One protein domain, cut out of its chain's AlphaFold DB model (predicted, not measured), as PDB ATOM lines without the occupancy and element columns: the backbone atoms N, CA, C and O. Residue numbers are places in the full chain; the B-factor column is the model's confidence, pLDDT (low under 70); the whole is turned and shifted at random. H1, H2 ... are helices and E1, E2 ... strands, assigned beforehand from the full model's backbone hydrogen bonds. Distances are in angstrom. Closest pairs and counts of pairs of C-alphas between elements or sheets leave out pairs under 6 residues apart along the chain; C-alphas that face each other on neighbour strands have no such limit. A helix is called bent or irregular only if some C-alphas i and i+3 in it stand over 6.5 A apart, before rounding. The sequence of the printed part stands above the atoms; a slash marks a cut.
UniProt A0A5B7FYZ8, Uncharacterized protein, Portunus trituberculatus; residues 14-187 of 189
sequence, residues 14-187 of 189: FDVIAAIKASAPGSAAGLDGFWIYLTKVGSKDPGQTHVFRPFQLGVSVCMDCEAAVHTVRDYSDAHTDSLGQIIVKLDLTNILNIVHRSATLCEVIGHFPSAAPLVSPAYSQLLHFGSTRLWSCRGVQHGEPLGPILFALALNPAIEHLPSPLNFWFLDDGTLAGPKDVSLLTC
ATOM      1  N   PHE A  14     163.513 130.925 126.144       78.00
ATOM      2  CA  PHE A  14     164.260 131.946 126.868       78.00
ATOM      3  C   PHE A  14     164.949 131.351 128.099       78.00
ATOM      4  O   PHE A  14     166.129 131.623 128.324       78.00
ATOM      5  N   ASP A  15     164.252 130.485 128.835       75.88
ATOM      6  CA  ASP A  15     164.779 129.815 130.024       75.88
ATOM      7  C   ASP A  15     165.924 128.863 129.695       75.88
ATOM      8  O   ASP A  15     166.964 128.882 130.357       75.88
ATOM      9  N   VAL A  16     165.776 128.088 128.619       76.31
ATOM     10  CA  VAL A  16     166.829 127.196 128.118       76.31
ATOM     11  C   VAL A  16     168.069 128.000 127.717       76.31
ATOM     12  O   VAL A  16     169.187 127.687 128.135       76.31
ATOM     13  N   ILE A  17     167.894 129.078 126.949       76.06
ATOM     14  CA  ILE A  17     169.000 129.939 126.507       76.06
ATOM     15  C   ILE A  17     169.666 130.636 127.701       76.06
ATOM     16  O   ILE A  17     170.892 130.776 127.725       76.06
ATOM     17  N   ALA A  18     168.891 131.074 128.691       74.94
ATOM     18  CA  ALA A  18     169.415 131.675 129.910       74.94
ATOM     19  C   ALA A  18     170.253 130.674 130.721       74.94
ATOM     20  O   ALA A  18     171.360 131.021 131.134       74.94
ATOM     21  N   ALA A  19     169.795 129.426 130.871       72.94
ATOM     22  CA  ALA A  19     170.551 128.361 131.536       72.94
ATOM     23  C   ALA A  19     171.885 128.059 130.826       72.94
ATOM     24  O   ALA A  19     172.926 127.928 131.476       72.94
ATOM     25  N   ILE A  20     171.884 128.030 129.488       72.19
ATOM     26  CA  ILE A  20     173.107 127.876 128.686       72.19
ATOM     27  C   ILE A  20     174.072 129.037 128.949       72.19
ATOM     28  O   ILE A  20     175.249 128.813 129.214       72.19
ATOM     29  N   LYS A  21     173.585 130.282 128.918       71.69
ATOM     30  CA  LYS A  21     174.416 131.484 129.124       71.69
ATOM     31  C   LYS A  21     174.936 131.630 130.556       71.69
ATOM     32  O   LYS A  21     175.995 132.219 130.749       71.69
ATOM     33  N   ALA A  22     174.199 131.129 131.544       67.50
ATOM     34  CA  ALA A  22     174.620 131.108 132.944       67.50
ATOM     35  C   ALA A  22     175.699 130.046 133.224       67.50
ATOM     36  O   ALA A  22     176.389 130.121 134.241       67.50
ATOM     37  N   SER A  23     175.872 129.074 132.324       58.75
ATOM     38  CA  SER A  23     176.949 128.088 132.399       58.75
ATOM     39  C   SER A  23     178.272 128.756 132.010       58.75
ATOM     40  O   SER A  23     178.414 129.269 130.900       58.75
ATOM     41  N   ALA A  24     179.252 128.790 132.919       50.75
ATOM     42  CA  ALA A  24     180.552 129.396 132.626       50.75
ATOM     43  C   ALA A  24     181.239 128.683 131.436       50.75
ATOM     44  O   ALA A  24     181.211 127.448 131.381       50.75
ATOM     45  N   PRO A  25     181.902 129.410 130.511       44.62
ATOM     46  CA  PRO A  25     182.615 128.795 129.394       44.62
ATOM     47  C   PRO A  25     183.672 127.802 129.901       44.62
ATOM     48  O   PRO A  25     184.641 128.198 130.545       44.62
ATOM     49  N   GLY A  26     183.481 126.510 129.626       46.56
ATOM     50  CA  GLY A  26     184.430 125.452 129.988       46.56
ATOM     51  C   GLY A  26     184.387 124.950 131.439       46.56
ATOM     52  O   GLY A  26     185.302 124.226 131.826       46.56
ATOM     53  N   SER A  27     183.371 125.282 132.247       43.16
ATOM     54  CA  SER A  27     183.235 124.716 133.603       43.16
ATOM     55  C   SER A  27     182.329 123.481 133.643       43.16
ATOM     56  O   SER A  27     181.230 123.498 133.099       43.16
ATOM     57  N   ALA A  28     182.778 122.439 134.353       43.09
ATOM     58  CA  ALA A  28     182.012 121.230 134.670       43.09
ATOM     59  C   ALA A  28     181.248 121.305 136.011       43.09
ATOM     60  O   ALA A  28     180.652 120.314 136.418       43.09
ATOM     61  N   ALA A  29     181.261 122.438 136.719       39.91
ATOM     62  CA  ALA A  29     180.404 122.638 137.887       39.91
ATOM     63  C   ALA A  29     180.247 124.119 138.248       39.91
ATOM     64  O   ALA A  29     181.188 124.912 138.191       39.91
ATOM     65  N   GLY A  30     179.055 124.444 138.724       36.88
ATOM     66  CA  GLY A  30     178.805 125.564 139.617       36.88
ATOM     67  C   GLY A  30     177.471 125.329 140.310       36.88
ATOM     68  O   GLY A  30     176.428 125.627 139.735       36.88
ATOM     69  N   LEU A  31     177.510 124.795 141.535       41.84
ATOM     70  CA  LEU A  31     176.343 124.563 142.404       41.84
ATOM     71  C   LEU A  31     175.572 125.859 142.748       41.84
ATOM     72  O   LEU A  31     174.454 125.795 143.247       41.84
ATOM     73  N   ASP A  32     176.119 127.026 142.398       41.69
ATOM     74  CA  ASP A  32     175.659 128.319 142.905       41.69
ATOM     75  C   ASP A  32     174.832 129.125 141.878       41.69
ATOM     76  O   ASP A  32     174.125 130.059 142.249       41.69
ATOM     77  N   GLY A  33     174.869 128.773 140.583       41.44
ATOM     78  CA  GLY A  33     174.165 129.520 139.522       41.44
ATOM     79  C   GLY A  33     172.779 128.977 139.157       41.44
ATOM     80  O   GLY A  33     171.896 129.731 138.750       41.44
ATOM     81  N   PHE A  34     172.569 127.669 139.312       44.59
ATOM     82  CA  PHE A  34     171.423 126.969 138.724       44.59
ATOM     83  C   PHE A  34     170.179 126.937 139.627       44.59
ATOM     84  O   PHE A  34     169.052 127.086 139.155       44.59
ATOM     85  N   TRP A  35     170.385 126.869 140.945       42.00
ATOM     86  CA  TRP A  35     169.307 126.927 141.942       42.00
ATOM     87  C   TRP A  35     168.617 128.311 141.999       42.00
ATOM     88  O   TRP A  35     167.451 128.425 142.383       42.00
ATOM     89  N   ILE A  36     169.314 129.372 141.558       41.72
ATOM     90  CA  ILE A  36     168.843 130.772 141.558       41.72
ATOM     91  C   ILE A  36     167.952 131.108 140.342       41.72
ATOM     92  O   ILE A  36     167.110 131.999 140.447       41.72
ATOM     93  N   TYR A  37     168.077 130.411 139.204       45.62
ATOM     94  CA  TYR A  37     167.237 130.677 138.020       45.62
ATOM     95  C   TYR A  37     165.878 129.960 138.103       45.62
ATOM     96  O   TYR A  37     164.832 130.581 137.901       45.62
ATOM     97  N   LEU A  38     165.882 128.687 138.516       42.38
ATOM     98  CA  LEU A  38     164.680 127.848 138.633       42.38
ATOM     99  C   LEU A  38     163.687 128.320 139.713       42.38
ATOM    100  O   LEU A  38     162.513 127.970 139.665       42.38
ATOM    101  N   THR A  39     164.121 129.158 140.659       43.72
ATOM    102  CA  THR A  39     163.256 129.724 141.711       43.72
ATOM    103  C   THR A  39     162.722 131.126 141.400       43.72
ATOM    104  O   THR A  39     161.833 131.598 142.109       43.72
ATOM    105  N   LYS A  40     163.221 131.816 140.359       38.44
ATOM    106  CA  LYS A  40     162.920 133.246 140.136       38.44
ATOM    107  C   LYS A  40     162.221 133.587 138.823       38.44
ATOM    108  O   LYS A  40     161.667 134.682 138.733       38.44
ATOM    109  N   VAL A  41     162.175 132.691 137.837       41.97
ATOM    110  CA  VAL A  41     161.498 132.978 136.561       41.97
ATOM    111  C   VAL A  41     160.094 132.382 136.549       41.97
ATOM    112  O   VAL A  41     159.771 131.439 135.840       41.97
ATOM    113  N   GLY A  42     159.224 132.979 137.364       45.03
ATOM    114  CA  GLY A  42     157.792 132.959 137.096       45.03
ATOM    115  C   GLY A  42     157.498 133.921 135.950       45.03
ATOM    116  O   GLY A  42     157.124 135.067 136.200       45.03
ATOM    117  N   SER A  43     157.725 133.499 134.705       41.31
ATOM    118  CA  SER A  43     157.399 134.338 133.550       41.31
ATOM    119  C   SER A  43     155.943 134.134 133.141       41.31
ATOM    120  O   SER A  43     155.514 133.045 132.768       41.31
ATOM    121  N   LYS A  44     155.174 135.218 133.233       46.28
ATOM    122  CA  LYS A  44     153.843 135.363 132.647       46.28
ATOM    123  C   LYS A  44     154.029 135.755 131.177       46.28
ATOM    124  O   LYS A  44     154.158 136.943 130.903       46.28
ATOM    125  N   ASP A  45     154.052 134.798 130.253       39.94
ATOM    126  CA  ASP A  45     154.070 135.093 128.808       39.94
ATOM    127  C   ASP A  45     153.138 134.131 128.033       39.94
ATOM    128  O   ASP A  45     153.099 132.955 128.398       39.94
ATOM    129  N   PRO A  46     152.347 134.559 127.021       38.03
ATOM    130  CA  PRO A  46     151.316 133.736 126.364       38.03
ATOM    131  C   PRO A  46     151.805 132.754 125.279       38.03
ATOM    132  O   PRO A  46     150.973 132.129 124.627       38.03
ATOM    133  N   GLY A  47     153.116 132.608 125.049       42.50
ATOM    134  CA  GLY A  47     153.698 131.730 124.012       42.50
ATOM    135  C   GLY A  47     154.133 130.336 124.494       42.50
ATOM    136  O   GLY A  47     155.090 129.783 123.964       42.50
ATOM    137  N   GLN A  48     153.503 129.805 125.546       52.56
ATOM    138  CA  GLN A  48     154.035 128.711 126.372       52.56
ATOM    139  C   GLN A  48     154.037 127.336 125.689       52.56
ATOM    140  O   GLN A  48     153.013 126.866 125.199       52.56
ATOM    141  N   THR A  49     155.166 126.632 125.770       53.00
ATOM    142  CA  THR A  49     155.263 125.195 125.487       53.00
ATOM    143  C   THR A  49     155.118 124.397 126.787       53.00
ATOM    144  O   THR A  49     155.976 124.453 127.665       53.00
ATOM    145  N   HIS A  50     154.035 123.625 126.916       71.44
ATOM    146  CA  HIS A  50     153.715 122.798 128.093       71.44
ATOM    147  C   HIS A  50     154.460 121.451 128.128       71.44
ATOM    148  O   HIS A  50     153.915 120.468 128.614       71.44
ATOM    149  N   VAL A  51     155.691 121.397 127.617       78.56
ATOM    150  CA  VAL A  51     156.370 120.137 127.258       78.56
ATOM    151  C   VAL A  51     156.409 119.127 128.403       78.56
ATOM    152  O   VAL A  51     156.164 117.953 128.188       78.56
ATOM    153  N   PHE A  52     156.673 119.594 129.621       81.31
ATOM    154  CA  PHE A  52     156.891 118.732 130.783       81.31
ATOM    155  C   PHE A  52     155.627 118.438 131.594       81.31
ATOM    156  O   PHE A  52     155.647 117.562 132.451       81.31
ATOM    157  N   ARG A  53     154.526 119.167 131.388       79.44
ATOM    158  CA  ARG A  53     153.323 119.003 132.219       79.44
ATOM    159  C   ARG A  53     152.358 117.997 131.585       79.44
ATOM    160  O   ARG A  53     152.255 117.959 130.365       79.44
ATOM    161  N   PRO A  54     151.591 117.245 132.395       80.94
ATOM    162  CA  PRO A  54     151.619 117.204 133.863       80.94
ATOM    163  C   PRO A  54     152.689 116.259 134.442       80.94
ATOM    164  O   PRO A  54     152.800 116.147 135.658       80.94
ATOM    165  N   PHE A  55     153.445 115.558 133.596       86.81
ATOM    166  CA  PHE A  55     154.169 114.357 134.010       86.81
ATOM    167  C   PHE A  55     155.516 114.613 134.684       86.81
ATOM    168  O   PHE A  55     155.936 113.781 135.468       86.81
ATOM    169  N   GLN A  56     156.210 115.714 134.410       86.81
ATOM    170  CA  GLN A  56     157.595 115.928 134.829       86.81
ATOM    171  C   GLN A  56     157.736 117.173 135.717       86.81
ATOM    172  O   GLN A  56     157.810 118.313 135.257       86.81
ATOM    173  N   LEU A  57     157.804 116.931 137.021       85.19
ATOM    174  CA  LEU A  57     157.832 117.914 138.105       85.19
ATOM    175  C   LEU A  57     159.254 118.373 138.458       85.19
ATOM    176  O   LEU A  57     159.418 119.423 139.067       85.19
ATOM    177  N   GLY A  58     160.280 117.601 138.085       78.94
ATOM    178  CA  GLY A  58     161.679 117.869 138.442       78.94
ATOM    179  C   GLY A  58     162.295 119.070 137.721       78.94
ATOM    180  O   GLY A  58     163.327 119.591 138.140       78.94
ATOM    181  N   VAL A  59     161.652 119.517 136.639       77.12
ATOM    182  CA  VAL A  59     162.022 120.729 135.892       77.12
ATOM    183  C   VAL A  59     160.852 121.699 135.711       77.12
ATOM    184  O   VAL A  59     161.066 122.835 135.296       77.12
ATOM    185  N   SER A  60     159.625 121.291 136.047       64.88
ATOM    186  CA  SER A  60     158.471 122.193 136.059       64.88
ATOM    187  C   SER A  60     158.480 123.074 137.311       64.88
ATOM    188  O   SER A  60     159.070 122.753 138.341       64.88
ATOM    189  N   VAL A  61     157.873 124.249 137.196       61.28
ATOM    190  CA  VAL A  61     158.008 125.353 138.155       61.28
ATOM    191  C   VAL A  61     156.852 125.367 139.176       61.28
ATOM    192  O   VAL A  61     155.801 124.793 138.931       61.28
ATOM    193  N   CYS A  62     157.103 126.007 140.330       55.53
ATOM    194  CA  CYS A  62     156.344 126.109 141.599       55.53
ATOM    195  C   CYS A  62     154.944 125.448 141.737       55.53
ATOM    196  O   CYS A  62     154.056 125.668 140.923       55.53
ATOM    197  N   MET A  63     154.712 124.799 142.893       61.12
ATOM    198  CA  MET A  63     153.472 124.123 143.361       61.12
ATOM    199  C   MET A  63     153.202 122.711 142.815       61.12
ATOM    200  O   MET A  63     152.417 121.975 143.410       61.12
ATOM    201  N   ASP A  64     153.885 122.279 141.755       69.31
ATOM    202  CA  ASP A  64     153.652 120.966 141.132       69.31
ATOM    203  C   ASP A  64     153.981 119.778 142.074       69.31
ATOM    204  O   ASP A  64     153.261 118.781 142.096       69.31
ATOM    205  N   CYS A  65     154.996 119.902 142.942       76.94
ATOM    206  CA  CYS A  65     155.297 118.875 143.954       76.94
ATOM    207  C   CYS A  65     154.222 118.779 145.053       76.94
ATOM    208  O   CYS A  65     153.919 117.686 145.525       76.94
ATOM    209  N   GLU A  66     153.632 119.903 145.466       82.38
ATOM    210  CA  GLU A  66     152.548 119.910 146.458       82.38
ATOM    211  C   GLU A  66     151.281 119.295 145.859       82.38
ATOM    212  O   GLU A  66     150.675 118.412 146.469       82.38
ATOM    213  N   ALA A  67     150.939 119.677 144.625       82.69
ATOM    214  CA  ALA A  67     149.845 119.067 143.880       82.69
ATOM    215  C   ALA A  67     150.035 117.549 143.735       82.69
ATOM    216  O   ALA A  67     149.078 116.800 143.924       82.69
ATOM    217  N   ALA A  68     151.259 117.075 143.487       85.44
ATOM    218  CA  ALA A  68     151.559 115.646 143.421       85.44
ATOM    219  C   ALA A  68     151.311 114.933 144.761       85.44
ATOM    220  O   ALA A  68     150.646 113.898 144.789       85.44
ATOM    221  N   VAL A  69     151.761 115.509 145.881       89.06
ATOM    222  CA  VAL A  69     151.515 114.954 147.225       89.06
ATOM    223  C   VAL A  69     150.019 114.861 147.527       89.06
ATOM    224  O   VAL A  69     149.559 113.827 148.016       89.06
ATOM    225  N   HIS A  70     149.257 115.916 147.230       90.19
ATOM    226  CA  HIS A  70     147.803 115.899 147.385       90.19
ATOM    227  C   HIS A  70     147.152 114.843 146.490       90.19
ATOM    228  O   HIS A  70     146.376 114.035 146.987       90.19
ATOM    229  N   THR A  71     147.551 114.763 145.221       89.56
ATOM    230  CA  THR A  71     147.025 113.778 144.263       89.56
ATOM    231  C   THR A  71     147.261 112.338 144.728       89.56
ATOM    232  O   THR A  71     146.353 111.513 144.648       89.56
ATOM    233  N   VAL A  72     148.449 112.023 145.258       91.75
ATOM    234  CA  VAL A  72     148.741 110.687 145.815       91.75
ATOM    235  C   VAL A  72     147.873 110.386 147.026       91.75
ATOM    236  O   VAL A  72     147.367 109.271 147.147       91.75
ATOM    237  N   ARG A  73     147.706 111.357 147.930       93.25
ATOM    238  CA  ARG A  73     146.889 111.176 149.133       93.25
ATOM    239  C   ARG A  73     145.428 110.942 148.765       93.25
ATOM    240  O   ARG A  73     144.862 109.953 149.209       93.25
ATOM    241  N   ASP A  74     144.875 111.775 147.892       93.06
ATOM    242  CA  ASP A  74     143.498 111.646 147.417       93.06
ATOM    243  C   ASP A  74     143.281 110.301 146.708       93.06
ATOM    244  O   ASP A  74     142.276 109.627 146.940       93.06
ATOM    245  N   TYR A  75     144.247 109.865 145.889       91.81
ATOM    246  CA  TYR A  75     144.200 108.555 145.243       91.81
ATOM    247  C   TYR A  75     144.230 107.409 146.262       91.81
ATOM    248  O   TYR A  75     143.443 106.469 146.141       91.81
ATOM    249  N   SER A  76     145.114 107.482 147.261       92.00
ATOM    250  CA  SER A  76     145.212 106.488 148.334       92.00
ATOM    251  C   SER A  76     143.912 106.409 149.132       92.00
ATOM    252  O   SER A  76     143.381 105.317 149.324       92.00
ATOM    253  N   ASP A  77     143.371 107.553 149.547       93.31
ATOM    254  CA  ASP A  77     142.149 107.630 150.348       93.31
ATOM    255  C   ASP A  77     140.956 107.054 149.571       93.31
ATOM    256  O   ASP A  77     140.237 106.197 150.090       93.31
ATOM    257  N   ALA A  78     140.805 107.432 148.297       90.94
ATOM    258  CA  ALA A  78     139.741 106.945 147.419       90.94
ATOM    259  C   ALA A  78     139.793 105.428 147.153       90.94
ATOM    260  O   ALA A  78     138.766 104.831 146.826       90.94
ATOM    261  N   HIS A  79     140.962 104.796 147.298       90.75
ATOM    262  CA  HIS A  79     141.172 103.381 146.977       90.75
ATOM    263  C   HIS A  79     141.583 102.524 148.180       90.75
ATOM    264  O   HIS A  79     141.983 101.377 147.985       90.75
ATOM    265  N   THR A  80     141.419 103.023 149.410       86.44
ATOM    266  CA  THR A  80     141.799 102.323 150.654       86.44
ATOM    267  C   THR A  80     141.250 100.890 150.731       86.44
ATOM    268  O   THR A  80     141.967  99.974 151.125       86.44
ATOM    269  N   ASP A  81     140.007 100.679 150.286       87.94
ATOM    270  CA  ASP A  81     139.329  99.372 150.323       87.94
ATOM    271  C   ASP A  81     139.342  98.631 148.969       87.94
ATOM    272  O   ASP A  81     138.739  97.564 148.816       87.94
ATOM    273  N   SER A  82     140.004  99.185 147.948       84.50
ATOM    274  CA  SER A  82     140.008  98.617 146.596       84.50
ATOM    275  C   SER A  82     141.056  97.516 146.454       84.50
ATOM    276  O   SER A  82     142.256  97.771 146.359       84.50
ATOM    277  N   LEU A  83     140.603  96.264 146.355       79.31
ATOM    278  CA  LEU A  83     141.485  95.132 146.077       79.31
ATOM    279  C   LEU A  83     142.099  95.263 144.674       79.31
ATOM    280  O   LEU A  83     141.406  95.142 143.665       79.31
ATOM    281  N   GLY A  84     143.416  95.469 144.612       84.25
ATOM    282  CA  GLY A  84     144.186  95.451 143.366       84.25
ATOM    283  C   GLY A  84     144.541  96.815 142.779       84.25
ATOM    284  O   GLY A  84     145.077  96.833 141.675       84.25
ATOM    285  N   GLN A  85     144.293  97.921 143.483       90.94
ATOM    286  CA  GLN A  85     144.926  99.206 143.170       90.94
ATOM    287  C   GLN A  85     146.258  99.298 143.912       90.94
ATOM    288  O   GLN A  85     146.339  98.939 145.088       90.94
ATOM    289  N   ILE A  86     147.303  99.744 143.226       91.56
ATOM    290  CA  ILE A  86     148.639  99.894 143.804       91.56
ATOM    291  C   ILE A  86     149.226 101.249 143.437       91.56
ATOM    292  O   ILE A  86     148.904 101.815 142.395       91.56
ATOM    293  N   ILE A  87     150.122 101.733 144.293       91.94
ATOM    294  CA  ILE A  87     151.014 102.852 144.002       91.94
ATOM    295  C   ILE A  87     152.411 102.258 143.848       91.94
ATOM    296  O   ILE A  87     152.877 101.524 144.723       91.94
ATOM    297  N   VAL A  88     153.063 102.552 142.731       91.44
ATOM    298  CA  VAL A  88     154.398 102.067 142.392       91.44
ATOM    299  C   VAL A  88     155.341 103.252 142.327       91.44
ATOM    300  O   VAL A  88     155.057 104.255 141.672       91.44
ATOM    301  N   LYS A  89     156.476 103.103 143.006       90.75
ATOM    302  CA  LYS A  89     157.581 104.045 142.942       90.75
ATOM    303  C   LYS A  89     158.686 103.460 142.067       90.75
ATOM    304  O   LYS A  89     159.119 102.331 142.299       90.75
ATOM    305  N   LEU A  90     159.103 104.223 141.068       89.62
ATOM    306  CA  LEU A  90     160.124 103.883 140.092       89.62
ATOM    307  C   LEU A  90     161.343 104.759 140.320       89.62
ATOM    308  O   LEU A  90     161.214 105.964 140.491       89.62
ATOM    309  N   ASP A  91     162.515 104.141 140.304       88.00
ATOM    310  CA  ASP A  91     163.798 104.827 140.419       88.00
ATOM    311  C   ASP A  91     164.689 104.356 139.269       88.00
ATOM    312  O   ASP A  91     165.149 103.206 139.244       88.00
ATOM    313  N   LEU A  92     164.851 105.199 138.244       85.12
ATOM    314  CA  LEU A  92     165.601 104.817 137.048       85.12
ATOM    315  C   LEU A  92     167.104 104.877 137.326       85.12
ATOM    316  O   LEU A  92     167.710 105.933 137.469       85.12
ATOM    317  N   THR A  93     167.752 103.717 137.331       81.31
ATOM    318  CA  THR A  93     169.179 103.644 137.653       81.31
ATOM    319  C   THR A  93     170.053 104.256 136.553       81.31
ATOM    320  O   THR A  93     169.957 103.896 135.380       81.31
ATOM    321  N   ASN A  94     171.008 105.102 136.957       76.56
ATOM    322  CA  ASN A  94     172.083 105.627 136.103       76.56
ATOM    323  C   ASN A  94     171.589 106.432 134.887       76.56
ATOM    324  O   ASN A  94     172.201 106.425 133.811       76.56
ATOM    325  N   ILE A  95     170.467 107.129 135.043       72.00
ATOM    326  CA  ILE A  95     169.717 107.609 133.891       72.00
ATOM    327  C   ILE A  95     170.478 108.652 133.056       72.00
ATOM    328  O   ILE A  95     170.473 108.613 131.822       72.00
ATOM    329  N   LEU A  96     171.238 109.525 133.726       75.06
ATOM    330  CA  LEU A  96     172.014 110.573 133.071       75.06
ATOM    331  C   LEU A  96     173.110 110.013 132.168       75.06
ATOM    332  O   LEU A  96     173.564 110.738 131.300       75.06
ATOM    333  N   ASN A  97     173.500 108.743 132.296       79.00
ATOM    334  CA  ASN A  97     174.489 108.120 131.412       79.00
ATOM    335  C   ASN A  97     173.867 107.310 130.265       79.00
ATOM    336  O   ASN A  97     174.571 106.981 129.309       79.00
ATOM    337  N   ILE A  98     172.573 106.982 130.323       81.00
ATOM    338  CA  ILE A  98     171.948 106.066 129.352       81.00
ATOM    339  C   ILE A  98     171.086 106.767 128.301       81.00
ATOM    340  O   ILE A  98     170.870 106.195 127.226       81.00
ATOM    341  N   VAL A  99     170.645 108.002 128.562       83.94
ATOM    342  CA  VAL A  99     169.836 108.784 127.615       83.94
ATOM    343  C   VAL A  99     170.572 108.977 126.292       83.94
ATOM    344  O   VAL A  99     171.742 109.346 126.265       83.94
ATOM    345  N   HIS A 100     169.900 108.712 125.173       88.12
ATOM    346  CA  HIS A 100     170.525 108.803 123.859       88.12
ATOM    347  C   HIS A 100     170.611 110.256 123.388       88.12
ATOM    348  O   HIS A 100     169.587 110.916 123.220       88.12
ATOM    349  N   ARG A 101     171.822 110.742 123.088       88.56
ATOM    350  CA  ARG A 101     172.038 112.153 122.729       88.56
ATOM    351  C   ARG A 101     171.284 112.575 121.475       88.56
ATOM    352  O   ARG A 101     170.814 113.700 121.403       88.56
ATOM    353  N   SER A 102     171.125 111.680 120.497       88.19
ATOM    354  CA  SER A 102     170.339 112.020 119.306       88.19
ATOM    355  C   SER A 102     168.852 112.169 119.619       88.19
ATOM    356  O   SER A 102     168.218 113.026 119.023       88.19
ATOM    357  N   ALA A 103     168.306 111.373 120.549       87.44
ATOM    358  CA  ALA A 103     166.908 111.492 120.953       87.44
ATOM    359  C   ALA A 103     166.701 112.824 121.678       87.44
ATOM    360  O   ALA A 103     165.854 113.610 121.278       87.44
ATOM    361  N   THR A 104     167.581 113.144 122.630       88.94
ATOM    362  CA  THR A 104     167.611 114.454 123.288       88.94
ATOM    363  C   THR A 104     167.658 115.606 122.285       88.94
ATOM    364  O   THR A 104     166.878 116.543 122.394       88.94
ATOM    365  N   LEU A 105     168.553 115.552 121.293       90.25
ATOM    366  CA  LEU A 105     168.669 116.613 120.290       90.25
ATOM    367  C   LEU A 105     167.432 116.716 119.391       90.25
ATOM    368  O   LEU A 105     167.045 117.833 119.059       90.25
ATOM    369  N   CYS A 106     166.799 115.597 119.025       91.50
ATOM    370  CA  CYS A 106     165.528 115.615 118.300       91.50
ATOM    371  C   CYS A 106     164.452 116.362 119.093       91.50
ATOM    372  O   CYS A 106     163.797 117.242 118.539       91.50
ATOM    373  N   GLU A 107     164.327 116.074 120.389       90.62
ATOM    374  CA  GLU A 107     163.358 116.762 121.240       90.62
ATOM    375  C   GLU A 107     163.691 118.251 121.411       90.62
ATOM    376  O   GLU A 107     162.803 119.097 121.355       90.62
ATOM    377  N   VAL A 108     164.974 118.615 121.550       89.31
ATOM    378  CA  VAL A 108     165.391 120.031 121.604       89.31
ATOM    379  C   VAL A 108     165.020 120.756 120.314       89.31
ATOM    380  O   VAL A 108     164.529 121.875 120.372       89.31
ATOM    381  N   ILE A 109     165.230 120.137 119.153       90.56
ATOM    382  CA  ILE A 109     164.853 120.726 117.862       90.56
ATOM    383  C   ILE A 109     163.330 120.869 117.752       90.56
ATOM    384  O   ILE A 109     162.857 121.871 117.219       90.56
ATOM    385  N   GLY A 110     162.572 119.889 118.250       89.00
ATOM    386  CA  GLY A 110     161.111 119.896 118.212       89.00
ATOM    387  C   GLY A 110     160.476 120.932 119.141       89.00
ATOM    388  O   GLY A 110     159.516 121.593 118.750       89.00
ATOM    389  N   HIS A 111     161.022 121.098 120.347       84.81
ATOM    390  CA  HIS A 111     160.416 121.912 121.405       84.81
ATOM    391  C   HIS A 111     161.088 123.270 121.629       84.81
ATOM    392  O   HIS A 111     160.417 124.219 122.030       84.81
ATOM    393  N   PHE A 112     162.391 123.376 121.365       85.38
ATOM    394  CA  PHE A 112     163.193 124.585 121.575       85.38
ATOM    395  C   PHE A 112     164.107 124.880 120.364       85.38
ATOM    396  O   PHE A 112     165.338 124.961 120.513       85.38
ATOM    397  N   PRO A 113     163.548 125.017 119.144       87.75
ATOM    398  CA  PRO A 113     164.321 125.192 117.914       87.75
ATOM    399  C   PRO A 113     165.340 126.343 117.960       87.75
ATOM    400  O   PRO A 113     166.435 126.198 117.413       87.75
ATOM    401  N   SER A 114     165.056 127.459 118.637       84.56
ATOM    402  CA  SER A 114     165.996 128.586 118.764       84.56
ATOM    403  C   SER A 114     167.183 128.275 119.679       84.56
ATOM    404  O   SER A 114     168.248 128.883 119.542       84.56
ATOM    405  N   ALA A 115     167.028 127.333 120.614       82.62
ATOM    406  CA  ALA A 115     168.102 126.877 121.491       82.62
ATOM    407  C   ALA A 115     168.962 125.779 120.843       82.62
ATOM    408  O   ALA A 115     170.136 125.636 121.191       82.62
ATOM    409  N   ALA A 116     168.426 125.034 119.870       86.06
ATOM    410  CA  ALA A 116     169.113 123.913 119.228       86.06
ATOM    411  C   ALA A 116     170.531 124.234 118.699       86.06
ATOM    412  O   ALA A 116     171.424 123.405 118.913       86.06
ATOM    413  N   PRO A 117     170.815 125.407 118.089       86.62
ATOM    414  CA  PRO A 117     172.171 125.762 117.657       86.62
ATOM    415  C   PRO A 117     173.184 125.881 118.804       86.62
ATOM    416  O   PRO A 117     174.378 125.687 118.586       86.62
ATOM    417  N   LEU A 118     172.722 126.193 120.019       83.44
ATOM    418  CA  LEU A 118     173.560 126.306 121.213       83.44
ATOM    419  C   LEU A 118     173.768 124.949 121.899       83.44
ATOM    420  O   LEU A 118     174.843 124.693 122.434       83.44
ATOM    421  N   VAL A 119     172.760 124.074 121.859       84.00
ATOM    422  CA  VAL A 119     172.800 122.748 122.499       84.00
ATOM    423  C   VAL A 119     173.547 121.726 121.636       84.00
ATOM    424  O   VAL A 119     174.371 120.966 122.139       84.00
ATOM    425  N   SER A 120     173.309 121.715 120.323       85.25
ATOM    426  CA  SER A 120     173.817 120.668 119.418       85.25
ATOM    427  C   SER A 120     175.336 120.452 119.469       85.25
ATOM    428  O   SER A 120     175.757 119.294 119.483       85.25
ATOM    429  N   PRO A 121     176.187 121.498 119.540       82.31
ATOM    430  CA  PRO A 121     177.632 121.305 119.659       82.31
ATOM    431  C   PRO A 121     178.045 120.655 120.987       82.31
ATOM    432  O   PRO A 121     178.942 119.813 120.998       82.31
ATOM    433  N   ALA A 122     177.381 121.016 122.092       77.38
ATOM    434  CA  ALA A 122     177.696 120.518 123.432       77.38
ATOM    435  C   ALA A 122     177.274 119.052 123.630       77.38
ATOM    436  O   ALA A 122     177.969 118.290 124.299       77.38
ATOM    437  N   TYR A 123     176.187 118.631 122.978       79.56
ATOM    438  CA  TYR A 123     175.634 117.274 123.088       79.56
ATOM    439  C   TYR A 123     175.782 116.462 121.807       79.56
ATOM    440  O   TYR A 123     175.049 115.500 121.574       79.56
ATOM    441  N   SER A 124     176.755 116.813 120.968       82.00
ATOM    442  CA  SER A 124     177.083 115.981 119.818       82.00
ATOM    443  C   SER A 124     177.583 114.603 120.282       82.00
ATOM    444  O   SER A 124     178.078 114.422 121.401       82.00
ATOM    445  N   GLN A 125     177.472 113.601 119.412       83.69
ATOM    446  CA  GLN A 125     178.007 112.272 119.706       83.69
ATOM    447  C   GLN A 125     179.541 112.232 119.668       83.69
ATOM    448  O   GLN A 125     180.122 111.222 120.048       83.69
ATOM    449  N   LEU A 126     180.208 113.300 119.220       83.81
ATOM    450  CA  LEU A 126     181.658 113.374 119.107       83.81
ATOM    451  C   LEU A 126     182.221 114.338 120.157       83.81
ATOM    452  O   LEU A 126     182.096 115.555 120.051       83.81
ATOM    453  N   LEU A 127     182.875 113.786 121.171       81.06
ATOM    454  CA  LEU A 127     183.576 114.546 122.196       81.06
ATOM    455  C   LEU A 127     185.019 114.809 121.772       81.06
ATOM    456  O   LEU A 127     185.715 113.925 121.264       81.06
ATOM    457  N   HIS A 128     185.481 116.027 122.031       81.44
ATOM    458  CA  HIS A 128     186.848 116.454 121.767       81.44
ATOM    459  C   HIS A 128     187.609 116.578 123.091       81.44
ATOM    460  O   HIS A 128     187.268 117.408 123.928       81.44
ATOM    461  N   PHE A 129     188.652 115.766 123.270       82.19
ATOM    462  CA  PHE A 129     189.544 115.811 124.430       82.19
ATOM    463  C   PHE A 129     190.987 116.032 123.969       82.19
ATOM    464  O   PHE A 129     191.702 115.095 123.596       82.19
ATOM    465  N   GLY A 130     191.405 117.300 123.926       86.62
ATOM    466  CA  GLY A 130     192.661 117.698 123.291       86.62
ATOM    467  C   GLY A 130     192.668 117.311 121.809       86.62
ATOM    468  O   GLY A 130     191.786 117.709 121.050       86.62
ATOM    469  N   SER A 131     193.644 116.501 121.395       89.56
ATOM    470  CA  SER A 131     193.711 115.929 120.040       89.56
ATOM    471  C   SER A 131     192.874 114.657 119.859       89.56
ATOM    472  O   SER A 131     192.761 114.152 118.743       89.56
ATOM    473  N   THR A 132     192.311 114.112 120.939       87.06
ATOM    474  CA  THR A 132     191.565 112.851 120.921       87.06
ATOM    475  C   THR A 132     190.098 113.109 120.616       87.06
ATOM    476  O   THR A 132     189.490 114.041 121.145       87.06
ATOM    477  N   ARG A 133     189.517 112.259 119.771       87.81
ATOM    478  CA  ARG A 133     188.087 112.258 119.463       87.81
ATOM    479  C   ARG A 133     187.461 111.002 120.048       87.81
ATOM    480  O   ARG A 133     187.918 109.902 119.745       87.81
ATOM    481  N   LEU A 134     186.442 111.171 120.879       84.94
ATOM    482  CA  LEU A 134     185.734 110.082 121.547       84.94
ATOM    483  C   LEU A 134     184.275 110.085 121.103       84.94
ATOM    484  O   LEU A 134     183.631 111.128 121.104       84.94
ATOM    485  N   TRP A 135     183.746 108.921 120.744       85.69
ATOM    486  CA  TRP A 135     182.322 108.782 120.456       85.69
ATOM    487  C   TRP A 135     181.554 108.537 121.756       85.69
ATOM    488  O   TRP A 135     181.824 107.574 122.468       85.69
ATOM    489  N   SER A 136     180.593 109.406 122.056       82.31
ATOM    490  CA  SER A 136     179.687 109.317 123.197       82.31
ATOM    491  C   SER A 136     178.253 109.456 122.707       82.31
ATOM    492  O   SER A 136     177.718 110.554 122.591       82.31
ATOM    493  N   CYS A 137     177.614 108.330 122.396       84.69
ATOM    494  CA  CYS A 137     176.245 108.321 121.872       84.69
ATOM    495  C   CYS A 137     175.181 108.557 122.952       84.69
ATOM    496  O   CYS A 137     174.026 108.843 122.629       84.69
ATOM    497  N   ARG A 138     175.560 108.419 124.225       85.62
ATOM    498  CA  ARG A 138     174.660 108.497 125.370       85.62
ATOM    499  C   ARG A 138     175.184 109.460 126.426       85.62
ATOM    500  O   ARG A 138     176.367 109.802 126.453       85.62
ATOM    501  N   GLY A 139     174.254 109.868 127.266       82.19
ATOM    502  CA  GLY A 139     174.459 110.598 128.486       82.19
ATOM    503  C   GLY A 139     174.448 112.114 128.344       82.19
ATOM    504  O   GLY A 139     174.779 112.684 127.299       82.19
ATOM    505  N   VAL A 140     174.085 112.729 129.455       78.75
ATOM    506  CA  VAL A 140     174.033 114.153 129.756       78.75
ATOM    507  C   VAL A 140     175.105 114.418 130.820       78.75
ATOM    508  O   VAL A 140     175.405 113.540 131.632       78.75
ATOM    509  N   GLN A 141     175.758 115.576 130.795       73.88
ATOM    510  CA  GLN A 141     176.901 115.819 131.667       73.88
ATOM    511  C   GLN A 141     176.429 116.126 133.096       73.88
ATOM    512  O   GLN A 141     175.544 116.945 133.331       73.88
ATOM    513  N   HIS A 142     177.027 115.467 134.087       70.12
ATOM    514  CA  HIS A 142     176.711 115.734 135.489       70.12
ATOM    515  C   HIS A 142     177.181 117.131 135.908       70.12
ATOM    516  O   HIS A 142     178.266 117.569 135.530       70.12
ATOM    517  N   GLY A 143     176.384 117.801 136.746       67.75
ATOM    518  CA  GLY A 143     176.730 119.109 137.313       67.75
ATOM    519  C   GLY A 143     176.530 120.290 136.363       67.75
ATOM    520  O   GLY A 143     176.848 121.421 136.736       67.75
ATOM    521  N   GLU A 144     175.992 120.054 135.165       72.75
ATOM    522  CA  GLU A 144     175.678 121.121 134.226       72.75
ATOM    523  C   GLU A 144     174.240 121.642 134.411       72.75
ATOM    524  O   GLU A 144     173.315 120.851 134.621       72.75
ATOM    525  N   PRO A 145     174.021 122.962 134.283       72.31
ATOM    526  CA  PRO A 145     172.695 123.571 134.323       72.31
ATOM    527  C   PRO A 145     171.680 122.917 133.385       72.31
ATOM    528  O   PRO A 145     170.561 122.605 133.761       72.31
ATOM    529  N   LEU A 146     172.051 122.661 132.136       80.12
ATOM    530  CA  LEU A 146     171.078 122.197 131.153       80.12
ATOM    531  C   LEU A 146     170.689 120.712 131.335       80.12
ATOM    532  O   LEU A 146     169.695 120.249 130.769       80.12
ATOM    533  N   GLY A 147     171.430 119.975 132.165       81.88
ATOM    534  CA  GLY A 147     171.338 118.527 132.251       81.88
ATOM    535  C   GLY A 147     169.954 117.998 132.646       81.88
ATOM    536  O   GLY A 147     169.395 117.186 131.906       81.88
ATOM    537  N   PRO A 148     169.343 118.484 133.743       83.38
ATOM    538  CA  PRO A 148     168.003 118.060 134.149       83.38
ATOM    539  C   PRO A 148     166.928 118.313 133.086       83.38
ATOM    540  O   PRO A 148     166.067 117.462 132.888       83.38
ATOM    541  N   ILE A 149     166.996 119.439 132.363       85.12
ATOM    542  CA  ILE A 149     166.024 119.787 131.310       85.12
ATOM    543  C   ILE A 149     166.145 118.822 130.134       85.12
ATOM    544  O   ILE A 149     165.139 118.299 129.669       85.12
ATOM    545  N   LEU A 150     167.361 118.548 129.664       86.31
ATOM    546  CA  LEU A 150     167.582 117.621 128.548       86.31
ATOM    547  C   LEU A 150     167.234 116.186 128.902       86.31
ATOM    548  O   LEU A 150     166.734 115.437 128.061       86.31
ATOM    549  N   PHE A 151     167.508 115.815 130.147       86.94
ATOM    550  CA  PHE A 151     167.126 114.531 130.685       86.94
ATOM    551  C   PHE A 151     165.598 114.375 130.702       86.94
ATOM    552  O   PHE A 151     165.068 113.460 130.072       86.94
ATOM    553  N   ALA A 152     164.901 115.316 131.344       87.75
ATOM    554  CA  ALA A 152     163.446 115.388 131.378       87.75
ATOM    555  C   ALA A 152     162.841 115.349 129.972       87.75
ATOM    556  O   ALA A 152     161.883 114.623 129.734       87.75
ATOM    557  N   LEU A 153     163.431 116.090 129.034       88.31
ATOM    558  CA  LEU A 153     162.940 116.219 127.670       88.31
ATOM    559  C   LEU A 153     163.044 114.899 126.900       88.31
ATOM    560  O   LEU A 153     162.106 114.514 126.217       88.31
ATOM    561  N   ALA A 154     164.147 114.171 127.067       89.56
ATOM    562  CA  ALA A 154     164.318 112.863 126.445       89.56
ATOM    563  C   ALA A 154     163.454 111.764 127.088       89.56
ATOM    564  O   ALA A 154     163.109 110.792 126.417       89.56
ATOM    565  N   LEU A 155     163.129 111.894 128.378       88.69
ATOM    566  CA  LEU A 155     162.260 110.958 129.092       88.69
ATOM    567  C   LEU A 155     160.771 111.208 128.794       88.69
ATOM    568  O   LEU A 155     159.986 110.261 128.788       88.69
ATOM    569  N   ASN A 156     160.392 112.463 128.530       88.69
ATOM    570  CA  ASN A 156     159.001 112.906 128.429       88.69
ATOM    571  C   ASN A 156     158.134 112.060 127.475       88.69
ATOM    572  O   ASN A 156     157.064 111.620 127.899       88.69
ATOM    573  N   PRO A 157     158.590 111.726 126.248       89.38
ATOM    574  CA  PRO A 157     157.801 110.892 125.348       89.38
ATOM    575  C   PRO A 157     157.530 109.497 125.918       89.38
ATOM    576  O   PRO A 157     156.460 108.948 125.694       89.38
ATOM    577  N   ALA A 158     158.463 108.906 126.668       88.81
ATOM    578  CA  ALA A 158     158.257 107.577 127.241       88.81
ATOM    579  C   ALA A 158     157.219 107.605 128.372       88.81
ATOM    580  O   ALA A 158     156.350 106.737 128.433       88.81
ATOM    581  N   ILE A 159     157.281 108.616 129.244       89.62
ATOM    582  CA  ILE A 159     156.400 108.700 130.416       89.62
ATOM    583  C   ILE A 159     154.974 109.128 130.062       89.62
ATOM    584  O   ILE A 159     154.042 108.682 130.724       89.62
ATOM    585  N   GLU A 160     154.775 109.932 129.013       88.50
ATOM    586  CA  GLU A 160     153.441 110.363 128.558       88.50
ATOM    587  C   GLU A 160     152.580 109.188 128.064       88.50
ATOM    588  O   GLU A 160     151.362 109.187 128.237       88.50
ATOM    589  N   HIS A 161     153.205 108.153 127.499       87.38
ATOM    590  CA  HIS A 161     152.501 106.986 126.962       87.38
ATOM    591  C   HIS A 161     152.196 105.910 128.017       87.38
ATOM    592  O   HIS A 161     151.616 104.874 127.680       87.38
ATOM    593  N   LEU A 162     152.567 106.123 129.285       87.69
ATOM    594  CA  LEU A 162     152.293 105.158 130.346       87.69
ATOM    595  C   LEU A 162     150.788 105.135 130.669       87.69
ATOM    596  O   LEU A 162     150.230 106.172 131.036       87.69
ATOM    597  N   PRO A 163     150.115 103.970 130.597       86.00
ATOM    598  CA  PRO A 163     148.672 103.847 130.810       86.00
ATOM    599  C   PRO A 163     148.288 103.888 132.301       86.00
ATOM    600  O   PRO A 163     147.565 103.026 132.787       86.00
ATOM    601  N   SER A 164     148.770 104.873 133.056       88.56
ATOM    602  CA  SER A 164     148.569 104.969 134.504       88.56
ATOM    603  C   SER A 164     147.655 106.151 134.860       88.56
ATOM    604  O   SER A 164     147.955 107.274 134.449       88.56
ATOM    605  N   PRO A 165     146.554 105.950 135.617       88.12
ATOM    606  CA  PRO A 165     145.641 107.039 135.981       88.12
ATOM    607  C   PRO A 165     146.291 108.100 136.876       88.12
ATOM    608  O   PRO A 165     145.898 109.264 136.827       88.12
ATOM    609  N   LEU A 166     147.295 107.719 137.665       90.38
ATOM    610  CA  LEU A 166     148.202 108.649 138.328       90.38
ATOM    611  C   LEU A 166     149.594 108.438 137.741       90.38
ATOM    612  O   LEU A 166     150.096 107.315 137.745       90.38
ATOM    613  N   ASN A 167     150.192 109.501 137.212       92.00
ATOM    614  CA  ASN A 167     151.500 109.460 136.572       92.00
ATOM    615  C   ASN A 167     152.203 110.805 136.746       92.00
ATOM    616  O   ASN A 167     151.787 111.803 136.156       92.00
ATOM    617  N   PHE A 168     153.256 110.832 137.555       91.12
ATOM    618  CA  PHE A 168     154.152 111.976 137.639       91.12
ATOM    619  C   PHE A 168     155.565 111.533 138.009       91.12
ATOM    620  O   PHE A 168     155.773 110.484 138.610       91.12
ATOM    621  N   TRP A 169     156.534 112.361 137.656       90.69
ATOM    622  CA  TRP A 169     157.954 112.067 137.706       90.69
ATOM    623  C   TRP A 169     158.695 113.286 138.229       90.69
ATOM    624  O   TRP A 169     158.502 114.395 137.737       90.69
ATOM    625  N   PHE A 170     159.561 113.096 139.213       88.00
ATOM    626  CA  PHE A 170     160.569 114.072 139.589       88.00
ATOM    627  C   PHE A 170     161.902 113.602 139.018       88.00
ATOM    628  O   PHE A 170     162.583 112.771 139.608       88.00
ATOM    629  N   LEU A 171     162.253 114.117 137.841       87.31
ATOM    630  CA  LEU A 171     163.332 113.580 137.019       87.31
ATOM    631  C   LEU A 171     163.117 112.074 136.796       87.31
ATOM    632  O   LEU A 171     162.174 111.710 136.096       87.31
ATOM    633  N   ASP A 172     163.991 111.236 137.339       87.50
ATOM    634  CA  ASP A 172     163.977 109.775 137.285       87.50
ATOM    635  C   ASP A 172     163.108 109.101 138.346       87.50
ATOM    636  O   ASP A 172     162.812 107.914 138.199       87.50
ATOM    637  N   ASP A 173     162.682 109.834 139.375       89.50
ATOM    638  CA  ASP A 173     161.803 109.316 140.422       89.50
ATOM    639  C   ASP A 173     160.344 109.370 139.940       89.50
ATOM    640  O   ASP A 173     159.691 110.417 139.971       89.50
ATOM    641  N   GLY A 174     159.850 108.242 139.435       91.50
ATOM    642  CA  GLY A 174     158.494 108.082 138.928       91.50
ATOM    643  C   GLY A 174     157.531 107.591 139.998       91.50
ATOM    644  O   GLY A 174     157.803 106.634 140.716       91.50
ATOM    645  N   THR A 175     156.349 108.190 140.070       92.75
ATOM    646  CA  THR A 175     155.224 107.669 140.847       92.75
ATOM    647  C   THR A 175     154.061 107.383 139.915       92.75
ATOM    648  O   THR A 175     153.514 108.277 139.265       92.75
ATOM    649  N   LEU A 176     153.674 106.113 139.881       92.88
ATOM    650  CA  LEU A 176     152.527 105.616 139.140       92.88
ATOM    651  C   LEU A 176     151.497 105.065 140.124       92.88
ATOM    652  O   LEU A 176     151.862 104.519 141.164       92.88
ATOM    653  N   ALA A 177     150.213 105.154 139.803       91.88
ATOM    654  CA  ALA A 177     149.196 104.403 140.527       91.88
ATOM    655  C   ALA A 177     148.091 103.938 139.595       91.88
ATOM    656  O   ALA A 177     147.730 104.652 138.663       91.88
ATOM    657  N   GLY A 178     147.553 102.752 139.856       91.25
ATOM    658  CA  GLY A 178     146.540 102.127 139.022       91.25
ATOM    659  C   GLY A 178     146.284 100.669 139.396       91.25
ATOM    660  O   GLY A 178     146.803 100.167 140.400       91.25
ATOM    661  N   PRO A 179     145.490  99.959 138.578       89.06
ATOM    662  CA  PRO A 179     145.301  98.527 138.733       89.06
ATOM    663  C   PRO A 179     146.646  97.802 138.643       89.06
ATOM    664  O   PRO A 179     147.446  98.085 137.750       89.06
ATOM    665  N   LYS A 180     146.862  96.813 139.514       83.81
ATOM    666  CA  LYS A 180     148.093  96.008 139.597       83.81
ATOM    667  C   LYS A 180     148.591  95.510 138.236       83.81
ATOM    668  O   LYS A 180     149.789  95.524 137.986       83.81
ATOM    669  N   ASP A 181     147.674  95.115 137.355       76.00
ATOM    670  CA  ASP A 181     148.007  94.512 136.066       76.00
ATOM    671  C   ASP A 181     148.500  95.565 135.067       76.00
ATOM    672  O   ASP A 181     149.257  95.243 134.164       76.00
ATOM    673  N   VAL A 182     148.119  96.831 135.244       69.62
ATOM    674  CA  VAL A 182     148.524  97.942 134.378       69.62
ATOM    675  C   VAL A 182     149.808  98.590 134.895       69.62
ATOM    676  O   VAL A 182     150.737  98.810 134.123       69.62
ATOM    677  N   SER A 183     149.902  98.829 136.207       63.53
ATOM    678  CA  SER A 183     151.058  99.492 136.825       63.53
ATOM    679  C   SER A 183     152.309  98.608 136.922       63.53
ATOM    680  O   SER A 183     153.409  99.139 137.035       63.53
ATOM    681  N   LEU A 184     152.182  97.274 136.879       60.28
ATOM    682  CA  LEU A 184     153.342  96.367 136.849       60.28
ATOM    683  C   LEU A 184     153.885  96.136 135.434       60.28
ATOM    684  O   LEU A 184     155.098  96.014 135.285       60.28
ATOM    685  N   LEU A 185     153.028  96.125 134.402       57.44
ATOM    686  CA  LEU A 185     153.463  95.974 133.004       57.44
ATOM    687  C   LEU A 185     154.394  97.113 132.572       57.44
ATOM    688  O   LEU A 185     155.343  96.889 131.832       57.44
ATOM    689  N   THR A 186     154.179  98.322 133.091       54.34
ATOM    690  CA  THR A 186     155.033  99.488 132.818       54.34
ATOM    691  C   THR A 186     156.421  99.418 133.463       54.34
ATOM    692  O   THR A 186     157.241 100.294 133.209       54.34
ATOM    693  N   CYS A 187     156.692  98.422 134.314       48.50
ATOM    694  CA  CYS A 187     157.945  98.305 135.062       48.50
ATOM    695  C   CYS A 187     158.921  97.263 134.488       48.50
ATOM    696  O   CYS A 187     160.033  97.153 135.005       48.50
TER     697      CYS A 187
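Overview. This is residues 14 to 187 of the 189 residues of an uncharacterized protein of Portunus trituberculatus (UniProt A0A5B7FYZ8). This is an elongated domain with a sheet at one end, a cluster of helices at the other, and H7 in the middle linking them. At the sheet end H3 covers one face of the three strands E1, E5 and E4, and short H8 is over the opposite face at E1; at the other end H7 meets the helical hairpin H5 and H6, and the tip of the small hairpin E2 and E3, residues 128 to 133, sticks out. The printed part has 174 residues, with eight named helices and five named strands in the order H1 H2 H3 E1 H4 H5 H6 E2 E3 H7 E4 E5 H8, and the class is mixed. The larger sheet has the order E1, E5, E4 and is antiparallel, as is the pair E2 and E3. The whole is compact, with a radius of gyration of the C-alphas of 18.1 A, and spans 63 by 37 by 28 A.

Along the chain. H1, residues 14 to 22, begins with C-alpha 14 at (164.260, 131.946, 126.868). H2 is residues 34 to 38, and H3, residues 64 to 78, is 20.7 A long. E1, residues 85 to 91, is 19.9 A long. H4 is residues 95 to 98, H5 101 to 111 at 15.2 A, and H6 116 to 122. E2 is residues 126 to 129 and E3 132 to 135. H7, residues 147 to 160, is 20.0 A long. E4 is residues 166 to 170, E5 173 to 179 at 19.8 A, and H8 180 to 185, with C-alpha 185 at (153.463, 95.974, 133.004).

Arrangement. N 88 and O 176 of E1 and E5 are 2.8 A apart, and N 170 and O 173 of the hairpin E4 and E5 2.8 A. H3 is on the sheet at a height of 9.9 A, along the strands; its closest C-alphas to E4 are Ala 68 and Phe 168, 7.3 A. H8 is on the opposite face, at a height of 8.0 A. H7 only grazes the sheet, with residues 152 to 160. With residues 150 to 154 alone H7 touches H5, about perpendicular at 80 degrees; the closest C-alphas are Thr 104 and Ala 154, 4.8 A. H4 is close to H7 but not clearly touching, C-alphas 96 and 151 being 6.7 A apart. H5 and H6, a hairpin, touch at C-alphas 109 and 116, 5.5 A, at a shallow tilt of 17 degrees, opposite ways. H1 is close to H6 but not clearly touching, C-alphas 20 and 118 being 7.6 A apart, and only just touches H2, with 3 pairs of C-alphas within 8 A, the closest being Ala 19 and Phe 34 at 7.4 A. In the hairpin E2 and E3, N 127 and O 134 are 2.8 A apart. H6 and H7 are irregular, but only just: C-alphas 118 and 121 are 6.6 A apart, and 154 and 157 6.9 A. In H1, H3 and H5 every O i to N i+4 pair is within hydrogen-bond range; H7 has 8 of 10, H8 1 of 2, H6 1 of 3 with 2 of 4 O i to N i+3 pairs, H2 0 of 1 with 1 of 2, and H4 is too short for such a pair.

Size, cuts and confidence. The C-alphas farthest apart, of Asp 81 and Ser 131, are 64.4 A apart. The printed part has no cut. The links H1 to H2, H2 to H3 and E3 to H7 are long. The mean pLDDT of the printed part is 76.9, and it is under 70 at residues 22 to 49, 60 to 64, 143 and 182 to 187.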